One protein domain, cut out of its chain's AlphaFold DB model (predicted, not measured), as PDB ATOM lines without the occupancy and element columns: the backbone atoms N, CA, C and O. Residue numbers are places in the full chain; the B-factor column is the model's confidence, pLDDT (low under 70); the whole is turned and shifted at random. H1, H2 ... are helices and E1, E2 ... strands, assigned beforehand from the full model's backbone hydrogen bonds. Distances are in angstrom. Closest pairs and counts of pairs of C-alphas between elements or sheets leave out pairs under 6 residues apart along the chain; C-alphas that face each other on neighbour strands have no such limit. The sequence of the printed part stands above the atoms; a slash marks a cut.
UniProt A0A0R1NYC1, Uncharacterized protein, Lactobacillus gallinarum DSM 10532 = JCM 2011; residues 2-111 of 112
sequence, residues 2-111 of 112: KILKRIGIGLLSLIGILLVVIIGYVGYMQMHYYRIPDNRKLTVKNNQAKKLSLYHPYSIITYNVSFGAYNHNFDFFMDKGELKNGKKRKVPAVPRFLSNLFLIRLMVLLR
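AT A GLANCE: This is residues 2 to 111 of the 112 residues of an uncharacterized protein of Lactobacillus gallinarum DSM 10532 = JCM 2011 (UniProt A0A0R1NYC1). A long helix, H1, sticks out one way and the loop of residues 32 to 66 sticks out the other, together making the length; between these far ends lie a small hairpin, E1 and E2, off to one side, and a short free-standing helix, H2. The 110 printed residues include, in order, H1, E1, E2 and H2, mostly helix by class, with under half of the residues in named elements. The whole is extended, with a radius of gyration of the C-alphas of 25.4 A and spans of 92 by 38 by 28 A.

IN THESE COORDINATES: E1 is residues 80 to 82, 7.3 A, and E2 residues 88 to 90, 6.8 A. H1, residues 2 to 31, runs 43.2 A from C-alpha 2 at (77.495, 85.959, 127.191). H2, residues 100 to 109, runs 14.3 A to C-alpha 109 at (79.313, 128.983, 129.866).

HOW THE PARTS SIT: E1 and E2 form an antiparallel hairpin at 164 degrees, with N 81 and O 89 3.0 A apart, within hydrogen-bond range. H1 and H2 are apart. In both, every O i to N i+4 pair is within hydrogen-bond range.

THE WHOLE: The farthest C-alphas, Lys 2 and Tyr 55, are 92.5 A apart. The printed part has no cut. H1 to E1 is a long link of 48 residues. pLDDT is under 70 at residues 65 to 79 and 91 to 111.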
ATOM      1  N   LYS A   2      77.441  85.703 125.732       76.44
ATOM      2  CA  LYS A   2      77.495  85.959 127.191       76.44
ATOM      3  C   LYS A   2      78.691  86.829 127.632       76.44
ATOM      4  O   LYS A   2      78.518  87.695 128.480       76.44
ATOM      5  N   ILE A   3      79.866  86.645 127.018       83.25
ATOM      6  CA  ILE A   3      81.078  87.442 127.305       83.25
ATOM      7  C   ILE A   3      80.898  88.917 126.910       83.25
ATOM      8  O   ILE A   3      81.196  89.804 127.700       83.25
ATOM      9  N   LEU A   4      80.314  89.177 125.736       86.31
ATOM     10  CA  LEU A   4      80.096  90.533 125.226       86.31
ATOM     11  C   LEU A   4      79.103  91.312 126.101       86.31
ATOM     12  O   LEU A   4      79.327  92.480 126.396       86.31
ATOM     13  N   LYS A   5      78.053  90.640 126.597       86.56
ATOM     14  CA  LYS A   5      77.120  91.226 127.572       86.56
ATOM     15  C   LYS A   5      77.812  91.586 128.893       86.56
ATOM     16  O   LYS A   5      77.547  92.651 129.431       86.56
ATOM     17  N   ARG A   6      78.720  90.740 129.400       90.19
ATOM     18  CA  ARG A   6      79.490  91.029 130.628       90.19
ATOM     19  C   ARG A   6      80.422  92.230 130.458       90.19
ATOM     20  O   ARG A   6      80.463  93.076 131.342       90.19
ATOM     21  N   ILE A   7      81.109  92.331 129.317       92.69
ATOM     22  CA  ILE A   7      81.963  93.486 128.990       92.69
ATOM     23  C   ILE A   7      81.119  94.761 128.886       92.69
ATOM     24  O   ILE A   7      81.473  95.775 129.478       92.69
ATOM     25  N   GLY A   8      79.974  94.698 128.196       92.50
ATOM     26  CA  GLY A   8      79.060  95.834 128.069       92.50
ATOM     27  C   GLY A   8      78.534  96.333 129.418       92.50
ATOM     28  O   GLY A   8      78.545  97.534 129.670       92.50
ATOM     29  N   ILE A   9      78.146  95.422 130.317       93.88
ATOM     30  CA  ILE A   9      77.718  95.777 131.680       93.88
ATOM     31  C   ILE A   9      78.884  96.375 132.478       93.88
ATOM     32  O   ILE A   9      78.688  97.362 133.181       93.88
ATOM     33  N   GLY A  10      80.097  95.828 132.347       94.69
ATOM     34  CA  GLY A  10      81.290  96.367 133.005       94.69
ATOM     35  C   GLY A  10      81.615  97.796 132.562       94.69
ATOM     36  O   GLY A  10      81.832  98.666 133.401       94.69
ATOM     37  N   LEU A  11      81.573  98.064 131.253       95.62
ATOM     38  CA  LEU A  11      81.775  99.405 130.697       95.62
ATOM     39  C   LEU A  11      80.684 100.379 131.150       95.62
ATOM     40  O   LEU A  11      80.991 101.492 131.567       95.62
ATOM     41  N   LEU A  12      79.420  99.953 131.124       96.06
ATOM     42  CA  LEU A  12      78.306 100.777 131.587       96.06
ATOM     43  C   LEU A  12      78.422 101.096 133.083       96.06
ATOM     44  O   LEU A  12      78.198 102.233 133.489       96.06
ATOM     45  N   SER A  13      78.827 100.117 133.893       96.06
ATOM     46  CA  SER A  13      79.083 100.310 135.320       96.06
ATOM     47  C   SER A  13      80.227 101.293 135.558       96.06
ATOM     48  O   SER A  13      80.117 102.145 136.435       96.06
ATOM     49  N   LEU A  14      81.310 101.207 134.781       97.19
ATOM     50  CA  LEU A  14      82.439 102.131 134.880       97.19
ATOM     51  C   LEU A  14      82.013 103.569 134.553       97.19
ATOM     52  O   LEU A  14      82.350 104.495 135.288       97.19
ATOM     53  N   ILE A  15      81.230 103.747 133.485       97.38
ATOM     54  CA  ILE A  15      80.666 105.050 133.108       97.38
ATOM     55  C   ILE A  15      79.730 105.566 134.206       97.38
ATOM     56  O   ILE A  15      79.808 106.736 134.573       97.38
ATOM     57  N   GLY A  16      78.886 104.702 134.773       97.81
ATOM     58  CA  GLY A  16      78.000 105.054 135.882       97.81
ATOM     59  C   GLY A  16      78.766 105.557 137.106       97.81
ATOM     60  O   GLY A  16      78.431 106.606 137.650       97.81
ATOM     61  N   ILE A  17      79.842 104.868 137.494       98.06
ATOM     62  CA  ILE A  17      80.716 105.297 138.596       98.06
ATOM     63  C   ILE A  17      81.342 106.660 138.286       98.06
ATOM     64  O   ILE A  17      81.317 107.551 139.133       98.06
ATOM     65  N   LEU A  18      81.860 106.852 137.069       97.88
ATOM     66  CA  LEU A  18      82.456 108.123 136.662       97.88
ATOM     67  C   LEU A  18      81.444 109.277 136.740       97.88
ATOM     68  O   LEU A  18      81.772 110.347 137.247       97.88
ATOM     69  N   LEU A  19      80.205 109.052 136.293       97.94
ATOM     70  CA  LEU A  19      79.132 110.041 136.392       97.94
ATOM     71  C   LEU A  19      78.810 110.391 137.846       97.94
ATOM     72  O   LEU A  19      78.695 111.572 138.167       97.94
ATOM     73  N   VAL A  20      78.719 109.397 138.735       98.25
ATOM     74  CA  VAL A  20      78.488 109.631 140.170       98.25
ATOM     75  C   VAL A  20      79.603 110.490 140.772       98.25
ATOM     76  O   VAL A  20      79.312 111.433 141.507       98.25
ATOM     77  N   VAL A  21      80.866 110.224 140.423       98.00
ATOM     78  CA  VAL A  21      82.011 111.026 140.887       98.00
ATOM     79  C   VAL A  21      81.921 112.469 140.389       98.00
ATOM     80  O   VAL A  21      82.101 113.397 141.177       98.00
ATOM     81  N   ILE A  22      81.613 112.677 139.106       97.19
ATOM     82  CA  ILE A  22      81.482 114.021 138.522       97.19
ATOM     83  C   ILE A  22      80.344 114.791 139.197       97.19
ATOM     84  O   ILE A  22      80.544 115.930 139.615       97.19
ATOM     85  N   ILE A  23      79.170 114.172 139.344       97.62
ATOM     86  CA  ILE A  23      78.011 114.802 139.987       97.62
ATOM     87  C   ILE A  23      78.331 115.136 141.445       97.62
ATOM     88  O   ILE A  23      78.065 116.252 141.886       97.62
ATOM     89  N   GLY A  24      78.954 114.209 142.178       97.62
ATOM     90  CA  GLY A  24      79.381 114.437 143.557       97.62
ATOM     91  C   GLY A  24      80.365 115.601 143.674       97.62
ATOM     92  O   GLY A  24      80.210 116.455 144.544       97.62
ATOM     93  N   TYR A  25      81.334 115.690 142.762       95.88
ATOM     94  CA  TYR A  25      82.304 116.783 142.741       95.88
ATOM     95  C   TYR A  25      81.660 118.137 142.412       95.88
ATOM     96  O   TYR A  25      81.936 119.126 143.090       95.88
ATOM     97  N   VAL A  26      80.779 118.196 141.410       95.44
ATOM     98  CA  VAL A  26      80.045 119.423 141.063       95.44
ATOM     99  C   VAL A  26      79.140 119.853 142.218       95.44
ATOM    100  O   VAL A  26      79.110 121.032 142.564       95.44
ATOM    101  N   GLY A  27      78.456 118.907 142.865       96.12
ATOM    102  CA  GLY A  27      77.646 119.166 144.054       96.12
ATOM    103  C   GLY A  27      78.475 119.718 145.214       96.12
ATOM    104  O   GLY A  27      78.109 120.737 145.796       96.12
ATOM    105  N   TYR A  28      79.630 119.110 145.494       95.75
ATOM    106  CA  TYR A  28      80.587 119.615 146.481       95.75
ATOM    107  C   TYR A  28      81.036 121.045 146.151       95.75
ATOM    108  O   TYR A  28      80.967 121.926 147.006       95.75
ATOM    109  N   MET A  29      81.425 121.309 144.899       92.12
ATOM    110  CA  MET A  29      81.785 122.656 144.446       92.12
ATOM    111  C   MET A  29      80.650 123.650 144.685       92.12
ATOM    112  O   MET A  29      80.907 124.725 145.213       92.12
ATOM    113  N   GLN A  30      79.407 123.288 144.353       87.88
ATOM    114  CA  GLN A  30      78.251 124.166 144.514       87.88
ATOM    115  C   GLN A  30      77.928 124.447 145.987       87.88
ATOM    116  O   GLN A  30      77.632 125.588 146.334       87.88
ATOM    117  N   MET A  31      78.017 123.440 146.863       90.75
ATOM    118  CA  MET A  31      77.798 123.610 148.307       90.75
ATOM    119  C   MET A  31      78.852 124.512 148.952       90.75
ATOM    120  O   MET A  31      78.545 125.276 149.864       90.75
ATOM    121  N   HIS A  32      80.089 124.444 148.464       85.75
ATOM    122  CA  HIS A  32      81.198 125.261 148.949       85.75
ATOM    123  C   HIS A  32      81.404 126.554 148.144       85.75
ATOM    124  O   HIS A  32      82.337 127.313 148.420       85.75
ATOM    125  N   TYR A  33      80.543 126.841 147.165       82.88
ATOM    126  CA  TYR A  33      80.647 128.038 146.344       82.88
ATOM    127  C   TYR A  33      80.115 129.261 147.097       82.88
ATOM    128  O   TYR A  33      78.911 129.463 147.247       82.88
ATOM    129  N   TYR A  34      81.029 130.120 147.549       78.06
ATOM    130  CA  TYR A  34      80.690 131.407 148.147       78.06
ATOM    131  C   TYR A  34      80.681 132.515 147.083       78.06
ATOM    132  O   TYR A  34      81.729 132.881 146.547       78.06
ATOM    133  N   ARG A  35      79.502 133.090 146.809       79.94
ATOM    134  CA  ARG A  35      79.325 134.255 145.927       79.94
ATOM    135  C   ARG A  35      78.850 135.466 146.725       79.94
ATOM    136  O   ARG A  35      77.909 135.377 147.508       79.94
ATOM    137  N   ILE A  36      79.468 136.621 146.489       78.75
ATOM    138  CA  ILE A  36      78.970 137.899 147.011       78.75
ATOM    139  C   ILE A  36      77.654 138.226 146.278       78.75
ATOM    140  O   ILE A  36      77.650 138.194 145.048       78.75
ATOM    141  N   PRO A  37      76.546 138.533 146.980       82.62
ATOM    142  CA  PRO A  37      75.279 138.867 146.338       82.62
ATOM    143  C   PRO A  37      75.395 140.096 145.439       82.62
ATOM    144  O   PRO A  37      76.142 141.031 145.744       82.62
ATOM    145  N   ASP A  38      74.610 140.114 144.367       82.38
ATOM    146  CA  ASP A  38      74.545 141.268 143.475       82.38
ATOM    147  C   ASP A  38      73.914 142.471 144.185       82.38
ATOM    148  O   ASP A  38      73.127 142.325 145.124       82.38
ATOM    149  N   ASN A  39      74.272 143.678 143.741       83.75
ATOM    150  CA  ASN A  39      73.696 144.941 144.216       83.75
ATOM    151  C   ASN A  39      73.743 145.134 145.742       83.75
ATOM    152  O   ASN A  39      72.902 145.823 146.326       83.75
ATOM    153  N   ARG A  40      74.744 144.545 146.410       81.94
ATOM    154  CA  ARG A  40      74.991 144.779 147.835       81.94
ATOM    155  C   ARG A  40      75.178 146.275 148.067       81.94
ATOM    156  O   ARG A  40      76.156 146.861 147.610       81.94
ATOM    157  N   LYS A  41      74.251 146.885 148.812       85.75
ATOM    158  CA  LYS A  41      74.395 148.268 149.273       85.75
ATOM    159  C   LYS A  41      75.649 148.356 150.137       85.75
ATOM    160  O   LYS A  41      75.719 147.753 151.208       85.75
ATOM    161  N   LEU A  42      76.648 149.083 149.652       81.44
ATOM    162  CA  LEU A  42      77.865 149.348 150.403       81.44
ATOM    163  C   LEU A  42      77.620 150.544 151.319       81.44
ATOM    164  O   LEU A  42      77.161 151.596 150.880       81.44
ATOM    165  N   THR A  43      77.925 150.381 152.603       84.62
ATOM    166  CA  THR A  43      77.966 151.514 153.527       84.62
ATOM    167  C   THR A  43      79.284 152.242 153.320       84.62
ATOM    168  O   THR A  43      80.351 151.662 153.537       84.62
ATOM    169  N   VAL A  44      79.221 153.504 152.896       82.06
ATOM    170  CA  VAL A  44      80.412 154.348 152.793       82.06
ATOM    171  C   VAL A  44      80.917 154.624 154.206       82.06
ATOM    172  O   VAL A  44      80.242 155.266 155.010       82.06
ATOM    173  N   LYS A  45      82.101 154.106 154.525       81.75
ATOM    174  CA  LYS A  45      82.807 154.445 155.762       81.75
ATOM    175  C   LYS A  45      83.559 155.758 155.541       81.75
ATOM    176  O   LYS A  45      84.122 155.954 154.470       81.75
ATOM    177  N   ASN A  46      83.589 156.622 156.556       82.25
ATOM    178  CA  ASN A  46      84.258 157.931 156.519       82.25
ATOM    179  C   ASN A  46      83.628 158.953 155.543       82.25
ATOM    180  O   ASN A  46      84.328 159.617 154.775       82.25
ATOM    181  N   ASN A  47      82.297 159.082 155.577       80.62
ATOM    182  CA  ASN A  47      81.603 160.139 154.841       80.62
ATOM    183  C   ASN A  47      82.072 161.520 155.317       80.62
ATOM    184  O   ASN A  47      81.932 161.866 156.490       80.62
ATOM    185  N   GLN A  48      82.609 162.313 154.393       83.06
ATOM    186  CA  GLN A  48      83.016 163.686 154.668       83.06
ATOM    187  C   GLN A  48      81.769 164.576 154.739       83.06
ATOM    188  O   GLN A  48      80.993 164.636 153.792       83.06
ATOM    189  N   ALA A  49      81.585 165.293 155.850       84.00
ATOM    190  CA  ALA A  49      80.494 166.265 156.003       84.00
ATOM    191  C   ALA A  49      80.805 167.625 155.343       84.00
ATOM    192  O   ALA A  49      79.938 168.496 155.238       84.00
ATOM    193  N   LYS A  50      82.058 167.830 154.920       87.62
ATOM    194  CA  LYS A  50      82.527 169.083 154.334       87.62
ATOM    195  C   LYS A  50      81.942 169.262 152.934       87.62
ATOM    196  O   LYS A  50      82.095 168.401 152.072       87.62
ATOM    197  N   LYS A  51      81.312 170.414 152.699       87.56
ATOM    198  CA  LYS A  51      80.848 170.815 151.366       87.56
ATOM    199  C   LYS A  51      82.046 171.187 150.489       87.56
ATOM    200  O   LYS A  51      82.986 171.829 150.959       87.56
ATOM    201  N   LEU A  52      81.999 170.786 149.222       89.44
ATOM    202  CA  LEU A  52      82.993 171.176 148.225       89.44
ATOM    203  C   LEU A  52      82.854 172.675 147.936       89.44
ATOM    204  O   LEU A  52      81.745 173.183 147.770       89.44
ATOM    205  N   SER A  53      83.980 173.383 147.881       91.81
ATOM    206  CA  SER A  53      84.026 174.762 147.400       91.81
ATOM    207  C   SER A  53      83.778 174.808 145.897       91.81
ATOM    208  O   SER A  53      84.310 173.978 145.153       91.81
ATOM    209  N   LEU A  54      83.027 175.822 145.468       92.25
ATOM    210  CA  LEU A  54      82.895 176.190 144.063       92.25
ATOM    211  C   LEU A  54      84.245 176.681 143.516       92.25
ATOM    212  O   LEU A  54      85.089 177.156 144.279       92.25
ATOM    213  N   TYR A  55      84.430 176.551 142.199       91.94
ATOM    214  CA  TYR A  55      85.626 176.990 141.462       91.94
ATOM    215  C   TYR A  55      86.949 176.385 141.954       91.94
ATOM    216  O   TYR A  55      88.017 176.959 141.757       91.94
ATOM    217  N   HIS A  56      86.885 175.204 142.570       90.88
ATOM    218  CA  HIS A  56      88.059 174.464 143.004       90.88
ATOM    219  C   HIS A  56      88.184 173.156 142.209       90.88
ATOM    220  O   HIS A  56      87.212 172.398 142.149       90.88
ATOM    221  N   PRO A  57      89.341 172.869 141.587       90.56
ATOM    222  CA  PRO A  57      89.558 171.600 140.911       90.56
ATOM    223  C   PRO A  57      89.749 170.479 141.940       90.56
ATOM    224  O   PRO A  57      90.551 170.597 142.862       90.56
ATOM    225  N   TYR A  58      89.033 169.370 141.761       90.19
ATOM    226  CA  TYR A  58      89.183 168.164 142.577       90.19
ATOM    227  C   TYR A  58      89.635 166.994 141.708       90.19
ATOM    228  O   TYR A  58      89.238 166.879 140.549       90.19
ATOM    229  N   SER A  59      90.418 166.087 142.291       91.00
ATOM    230  CA  SER A  59      90.790 164.820 141.661       91.00
ATOM    231  C   SER A  59      90.098 163.665 142.370       91.00
ATOM    232  O   SER A  59      90.171 163.537 143.591       91.00
ATOM    233  N   ILE A  60      89.432 162.816 141.592       86.81
ATOM    234  CA  ILE A  60      88.795 161.590 142.069       86.81
ATOM    235  C   ILE A  60      89.535 160.423 141.435       86.81
ATOM    236  O   ILE A  60      89.754 160.406 140.225       86.81
ATOM    237  N   ILE A  61      89.905 159.443 142.253       85.50
ATOM    238  CA  ILE A  61      90.538 158.216 141.783       85.50
ATOM    239  C   ILE A  61      89.594 157.067 142.096       85.50
ATOM    240  O   ILE A  61      89.214 156.848 143.245       85.50
ATOM    241  N   THR A  62      89.246 156.317 141.059       80.50
ATOM    242  CA  THR A  62      88.706 154.970 141.201       80.50
ATOM    243  C   THR A  62      89.779 154.005 140.731       80.50
ATOM    244  O   THR A  62      90.362 154.191 139.664       80.50
ATOM    245  N   TYR A  63      90.099 153.006 141.542       74.69
ATOM    246  CA  TYR A  63      91.044 151.970 141.159       74.69
ATOM    247  C   TYR A  63      90.446 150.610 141.484       74.69
ATOM    248  O   TYR A  63      89.825 150.407 142.529       74.69
ATOM    249  N   ASN A  64      90.604 149.669 140.557       71.50
ATOM    250  CA  ASN A  64      90.236 148.290 140.807       71.50
ATOM    251  C   ASN A  64      91.314 147.685 141.708       71.50
ATOM    252  O   ASN A  64      92.452 147.503 141.279       71.50
ATOM    253  N   VAL A  65      90.958 147.361 142.950       65.12
ATOM    254  CA  VAL A  65      91.812 146.540 143.815       65.12
ATOM    255  C   VAL A  65      91.672 145.093 143.354       65.12
ATOM    256  O   VAL A  65      91.003 144.270 143.980       65.12
ATOM    257  N   SER A  66      92.217 144.797 142.174       56.25
ATOM    258  CA  SER A  66      92.197 143.452 141.604       56.25
ATOM    259  C   SER A  66      92.771 142.461 142.615       56.25
ATOM    260  O   SER A  66      93.632 142.823 143.408       56.25
ATOM    261  N   PHE A  67      92.301 141.213 142.612       57.22
ATOM    262  CA  PHE A  67      92.784 140.116 143.473       57.22
ATOM    263  C   PHE A  67      92.773 140.354 145.006       57.22
ATOM    264  O   PHE A  67      93.033 139.421 145.756       57.22
ATOM    265  N   GLY A  68      92.395 141.540 145.497       53.66
ATOM    266  CA  GLY A  68      92.247 141.856 146.926       53.66
ATOM    267  C   GLY A  68      90.951 141.332 147.554       53.66
ATOM    268  O   GLY A  68      90.683 141.592 148.720       53.66
ATOM    269  N   ALA A  69      90.131 140.614 146.781       51.28
ATOM    270  CA  ALA A  69      88.881 140.003 147.232       51.28
ATOM    271  C   ALA A  69      89.055 138.575 147.789       51.28
ATOM    272  O   ALA A  69      88.084 137.986 148.261       51.28
ATOM    273  N   TYR A  70      90.264 138.005 147.730       55.03
ATOM    274  CA  TYR A  70      90.567 136.757 148.434       55.03
ATOM    275  C   TYR A  70      90.817 137.033 149.920       55.03
ATOM    276  O   TYR A  70      91.067 138.167 150.321       55.03
ATOM    277  N   ASN A  71      90.667 136.007 150.760       55.72
ATOM    278  CA  ASN A  71      90.752 136.182 152.208       55.72
ATOM    279  C   ASN A  71      92.117 136.765 152.647       55.72
ATOM    280  O   ASN A  71      93.110 136.707 151.925       55.72
ATOM    281  N   HIS A  72      92.178 137.266 153.883       61.06
ATOM    282  CA  HIS A  72      93.385 137.841 154.498       61.06
ATOM    283  C   HIS A  72      94.599 136.890 154.576       61.06
ATOM    284  O   HIS A  72      95.693 137.322 154.947       61.06
ATOM    285  N   ASN A  73      94.406 135.607 154.264       63.28
ATOM    286  CA  ASN A  73      95.415 134.556 154.338       63.28
ATOM    287  C   ASN A  73      96.025 134.245 152.961       63.28
ATOM    288  O   ASN A  73      96.789 133.287 152.851       63.28
ATOM    289  N   PHE A  74      95.686 135.006 151.917       63.03
ATOM    290  CA  PHE A  74      96.256 134.818 150.589       63.03
ATOM    291  C   PHE A  74      97.290 135.898 150.256       63.03
ATOM    292  O   PHE A  74      96.974 137.085 150.221       63.03
ATOM    293  N   ASP A  75      98.512 135.465 149.944       64.44
ATOM    294  CA  ASP A  75      99.582 136.320 149.429       64.44
ATOM    295  C   ASP A  75      99.692 136.122 147.906       64.44
ATOM    296  O   ASP A  75     100.009 135.027 147.432       64.44
ATOM    297  N   PHE A  76      99.431 137.171 147.120       64.56
ATOM    298  CA  PHE A  76      99.485 137.124 145.656       64.56
ATOM    299  C   PHE A  76     100.549 138.072 145.094       64.56
ATOM    300  O   PHE A  76     100.571 139.256 145.422       64.56
ATOM    301  N   PHE A  77     101.379 137.567 144.177       69.50
ATOM    302  CA  PHE A  77     102.371 138.356 143.448       69.50
ATOM    303  C   PHE A  77     102.252 138.068 141.950       69.50
ATOM    304  O   PHE A  77     102.286 136.904 141.553       69.50
ATOM    305  N   MET A  78     102.127 139.114 141.125       67.44
ATOM    306  CA  MET A  78     101.993 138.969 139.665       67.44
ATOM    307  C   MET A  78     103.263 138.389 139.022       67.44
ATOM    308  O   MET A  78     103.166 137.471 138.216       67.44
ATOM    309  N   ASP A  79     104.440 138.860 139.447       69.94
ATOM    310  CA  ASP A  79     105.740 138.401 138.928       69.94
ATOM    311  C   ASP A  79     106.677 137.951 140.049       69.94
ATOM    312  O   ASP A  79     107.221 136.841 140.052       69.94
ATOM    313  N   LYS A  80     106.882 138.849 141.015       74.25
ATOM    314  CA  LYS A  80     107.792 138.677 142.142       74.25
ATOM    315  C   LYS A  80     107.225 139.348 143.382       74.25
ATOM    316  O   LYS A  80     106.599 140.400 143.283       74.25
ATOM    317  N   GLY A  81     107.498 138.774 144.540       74.56
ATOM    318  CA  GLY A  81     107.274 139.452 145.806       74.56
ATOM    319  C   GLY A  81     107.678 138.614 147.000       74.56
ATOM    320  O   GLY A  81     108.227 137.520 146.851       74.56
ATOM    321  N   GLU A  82     107.487 139.178 148.180       80.81
ATOM    322  CA  GLU A  82     108.000 138.644 149.432       80.81
ATOM    323  C   GLU A  82     106.837 138.336 150.366       80.81
ATOM    324  O   GLU A  82     106.022 139.202 150.672       80.81
ATOM    325  N   LEU A  83     106.739 137.071 150.761       79.62
ATOM    326  CA  LEU A  83     105.729 136.582 151.691       79.62
ATOM    327  C   LEU A  83     105.922 137.228 153.072       79.62
ATOM    328  O   LEU A  83     107.028 137.643 153.415       79.62
ATOM    329  N   LYS A  84     104.884 137.220 153.920       75.00
ATOM    330  CA  LYS A  84     104.973 137.747 155.301       75.00
ATOM    331  C   LYS A  84     106.098 137.130 156.142       75.00
ATOM    332  O   LYS A  84     106.562 137.743 157.093       75.00
ATOM    333  N   ASN A  85     106.541 135.922 155.797       83.56
ATOM    334  CA  ASN A  85     107.662 135.230 156.436       83.56
ATOM    335  C   ASN A  85     109.035 135.531 155.794       83.56
ATOM    336  O   ASN A  85     109.983 134.784 156.019       83.56
ATOM    337  N   GLY A  86     109.140 136.562 154.949       82.19
ATOM    338  CA  GLY A  86     110.380 136.979 154.281       82.19
ATOM    339  C   GLY A  86     110.774 136.132 153.066       82.19
ATOM    340  O   GLY A  86     111.799 136.367 152.422       82.19
ATOM    341  N   LYS A  87     109.984 135.111 152.708       82.81
ATOM    342  CA  LYS A  87     110.312 134.241 151.575       82.81
ATOM    343  C   LYS A  87     109.998 134.937 150.251       82.81
ATOM    344  O   LYS A  87     108.837 135.165 149.908       82.81
ATOM    345  N   LYS A  88     111.039 135.182 149.455       84.75
ATOM    346  CA  LYS A  88     110.915 135.717 148.094       84.75
ATOM    347  C   LYS A  88     110.368 134.651 147.144       84.75
ATOM    348  O   LYS A  88     110.878 133.531 147.070       84.75
ATOM    349  N   ARG A  89     109.319 134.996 146.405       73.69
ATOM    350  CA  ARG A  89     108.701 134.180 145.357       73.69
ATOM    351  C   ARG A  89     108.874 134.885 144.022       73.69
ATOM    352  O   ARG A  89     108.599 136.075 143.905       73.69
ATOM    353  N   LYS A  90     109.302 134.129 143.016       75.25
ATOM    354  CA  LYS A  90     109.271 134.516 141.606       75.25
ATOM    355  C   LYS A  90     108.413 133.484 140.888       75.25
ATOM    356  O   LYS A  90     108.648 132.287 141.057       75.25
ATOM    357  N   VAL A  91     107.392 133.931 140.169       65.88
ATOM    358  CA  VAL A  91     106.527 133.029 139.406       65.88
ATOM    359  C   VAL A  91     107.343 132.506 138.216       65.88
ATOM    360  O   VAL A  91     107.859 133.315 137.444       65.88
ATOM    361  N   PRO A  92     107.531 131.182 138.062       56.91
ATOM    362  CA  PRO A  92     108.179 130.649 136.872       56.91
ATOM    363  C   PRO A  92     107.297 130.935 135.650       56.91
ATOM    364  O   PRO A  92     106.077 130.755 135.698       56.91
ATOM    365  N   ALA A  93     107.906 131.395 134.556       56.72
ATOM    366  CA  ALA A  93     107.216 131.620 133.291       56.72
ATOM    367  C   ALA A  93     106.770 130.267 132.715       56.72
ATOM    368  O   ALA A  93     107.547 129.556 132.085       56.72
ATOM    369  N   VAL A  94     105.524 129.878 132.983       56.19
ATOM    370  CA  VAL A  94     104.911 128.681 132.393       56.19
ATOM    371  C   VAL A  94     104.219 129.095 131.090       56.19
ATOM    372  O   VAL A  94     103.399 130.019 131.141       56.19
ATOM    373  N   PRO A  95     104.470 128.433 129.943       52.97
ATOM    374  CA  PRO A  95     103.720 128.678 128.713       52.97
ATOM    375  C   PRO A  95     102.249 128.295 128.935       52.97
ATOM    376  O   PRO A  95     101.872 127.126 128.955       52.97
ATOM    377  N   ARG A  96     101.403 129.296 129.185       55.22
ATOM    378  CA  ARG A  96     100.033 129.148 129.704       55.22
ATOM    379  C   ARG A  96      98.987 129.127 128.581       55.22
ATOM    380  O   ARG A  96      97.965 129.794 128.688       55.22
ATOM    381  N   PHE A  97      99.251 128.415 127.483       50.75
ATOM    382  CA  PHE A  97      98.427 128.554 126.272       50.75
ATOM    383  C   PHE A  97      97.276 127.539 126.151       50.75
ATOM    384  O   PHE A  97      96.275 127.857 125.522       50.75
ATOM    385  N   LEU A  98      97.351 126.351 126.772       47.53
ATOM    386  CA  LEU A  98      96.401 125.265 126.446       47.53
ATOM    387  C   LEU A  98      95.536 124.730 127.599       47.53
ATOM    388  O   LEU A  98      94.429 124.270 127.339       47.53
ATOM    389  N   SER A  99      95.946 124.823 128.868       52.75
ATOM    390  CA  SER A  99      95.184 124.191 129.965       52.75
ATOM    391  C   SER A  99      94.100 125.078 130.588       52.75
ATOM    392  O   SER A  99      93.034 124.592 130.955       52.75
ATOM    393  N   ASN A 100      94.329 126.391 130.683       53.94
ATOM    394  CA  ASN A 100      93.421 127.280 131.417       53.94
ATOM    395  C   ASN A 100      92.285 127.844 130.554       53.94
ATOM    396  O   ASN A 100      91.235 128.193 131.087       53.94
ATOM    397  N   LEU A 101      92.457 127.929 129.232       55.62
ATOM    398  CA  LEU A 101      91.466 128.566 128.360       55.62
ATOM    399  C   LEU A 101      90.178 127.735 128.234       55.62
ATOM    400  O   LEU A 101      89.086 128.298 128.183       55.62
ATOM    401  N   PHE A 102      90.301 126.405 128.244       55.06
ATOM    402  CA  PHE A 102      89.162 125.489 128.158       55.06
ATOM    403  C   PHE A 102      88.324 125.495 129.444       55.06
ATOM    404  O   PHE A 102      87.108 125.664 129.391       55.06
ATOM    405  N   LEU A 103      88.976 125.408 130.608       55.28
ATOM    406  CA  LEU A 103      88.312 125.442 131.916       55.28
ATOM    407  C   LEU A 103      87.656 126.796 132.211       55.28
ATOM    408  O   LEU A 103      86.528 126.835 132.695       55.28
ATOM    409  N   ILE A 104      88.317 127.906 131.863       59.44
ATOM    410  CA  ILE A 104      87.747 129.250 132.034       59.44
ATOM    411  C   ILE A 104      86.536 129.444 131.111       59.44
ATOM    412  O   ILE A 104      85.515 129.962 131.557       59.44
ATOM    413  N   ARG A 105      86.595 128.988 129.848       52.28
ATOM    414  CA  ARG A 105      85.433 129.047 128.943       52.28
ATOM    415  C   ARG A 105      84.273 128.178 129.421       52.28
ATOM    416  O   ARG A 105      83.135 128.627 129.335       52.28
ATOM    417  N   LEU A 106      84.547 126.991 129.960       52.22
ATOM    418  CA  LEU A 106      83.522 126.106 130.513       52.22
ATOM    419  C   LEU A 106      82.846 126.719 131.752       52.22
ATOM    420  O   LEU A 106      81.625 126.696 131.854       52.22
ATOM    421  N   MET A 107      83.614 127.344 132.649       54.66
ATOM    422  CA  MET A 107      83.068 128.052 133.817       54.66
ATOM    423  C   MET A 107      82.237 129.289 133.443       54.66
ATOM    424  O   MET A 107      81.264 129.591 134.126       54.66
ATOM    425  N   VAL A 108      82.594 130.006 132.370       59.50
ATOM    426  CA  VAL A 108      81.809 131.151 131.871       59.50
ATOM    427  C   VAL A 108      80.511 130.700 131.192       59.50
ATOM    428  O   VAL A 108      79.503 131.385 131.323       59.50
ATOM    429  N   LEU A 109      80.509 129.554 130.503       48.72
ATOM    430  CA  LEU A 109      79.313 128.983 129.866       48.72
ATOM    431  C   LEU A 109      78.306 128.395 130.865       48.72
ATOM    432  O   LEU A 109      77.120 128.350 130.570       48.72
ATOM    433  N   LEU A 110      78.775 127.954 132.034       54.28
ATOM    434  CA  LEU A 110      77.950 127.372 133.099       54.28
ATOM    435  C   LEU A 110      77.476 128.411 134.130       54.28
ATOM    436  O   LEU A 110      77.063 128.045 135.230       54.28
ATOM    437  N   ARG A 111      77.558 129.707 133.806       45.03
ATOM    438  CA  ARG A 111      77.026 130.768 134.667       45.03
ATOM    439  C   ARG A 111      75.488 130.762 134.608       45.03
ATOM    440  O   ARG A 111      74.964 130.861 133.500       45.03
TER     441      ARG A 111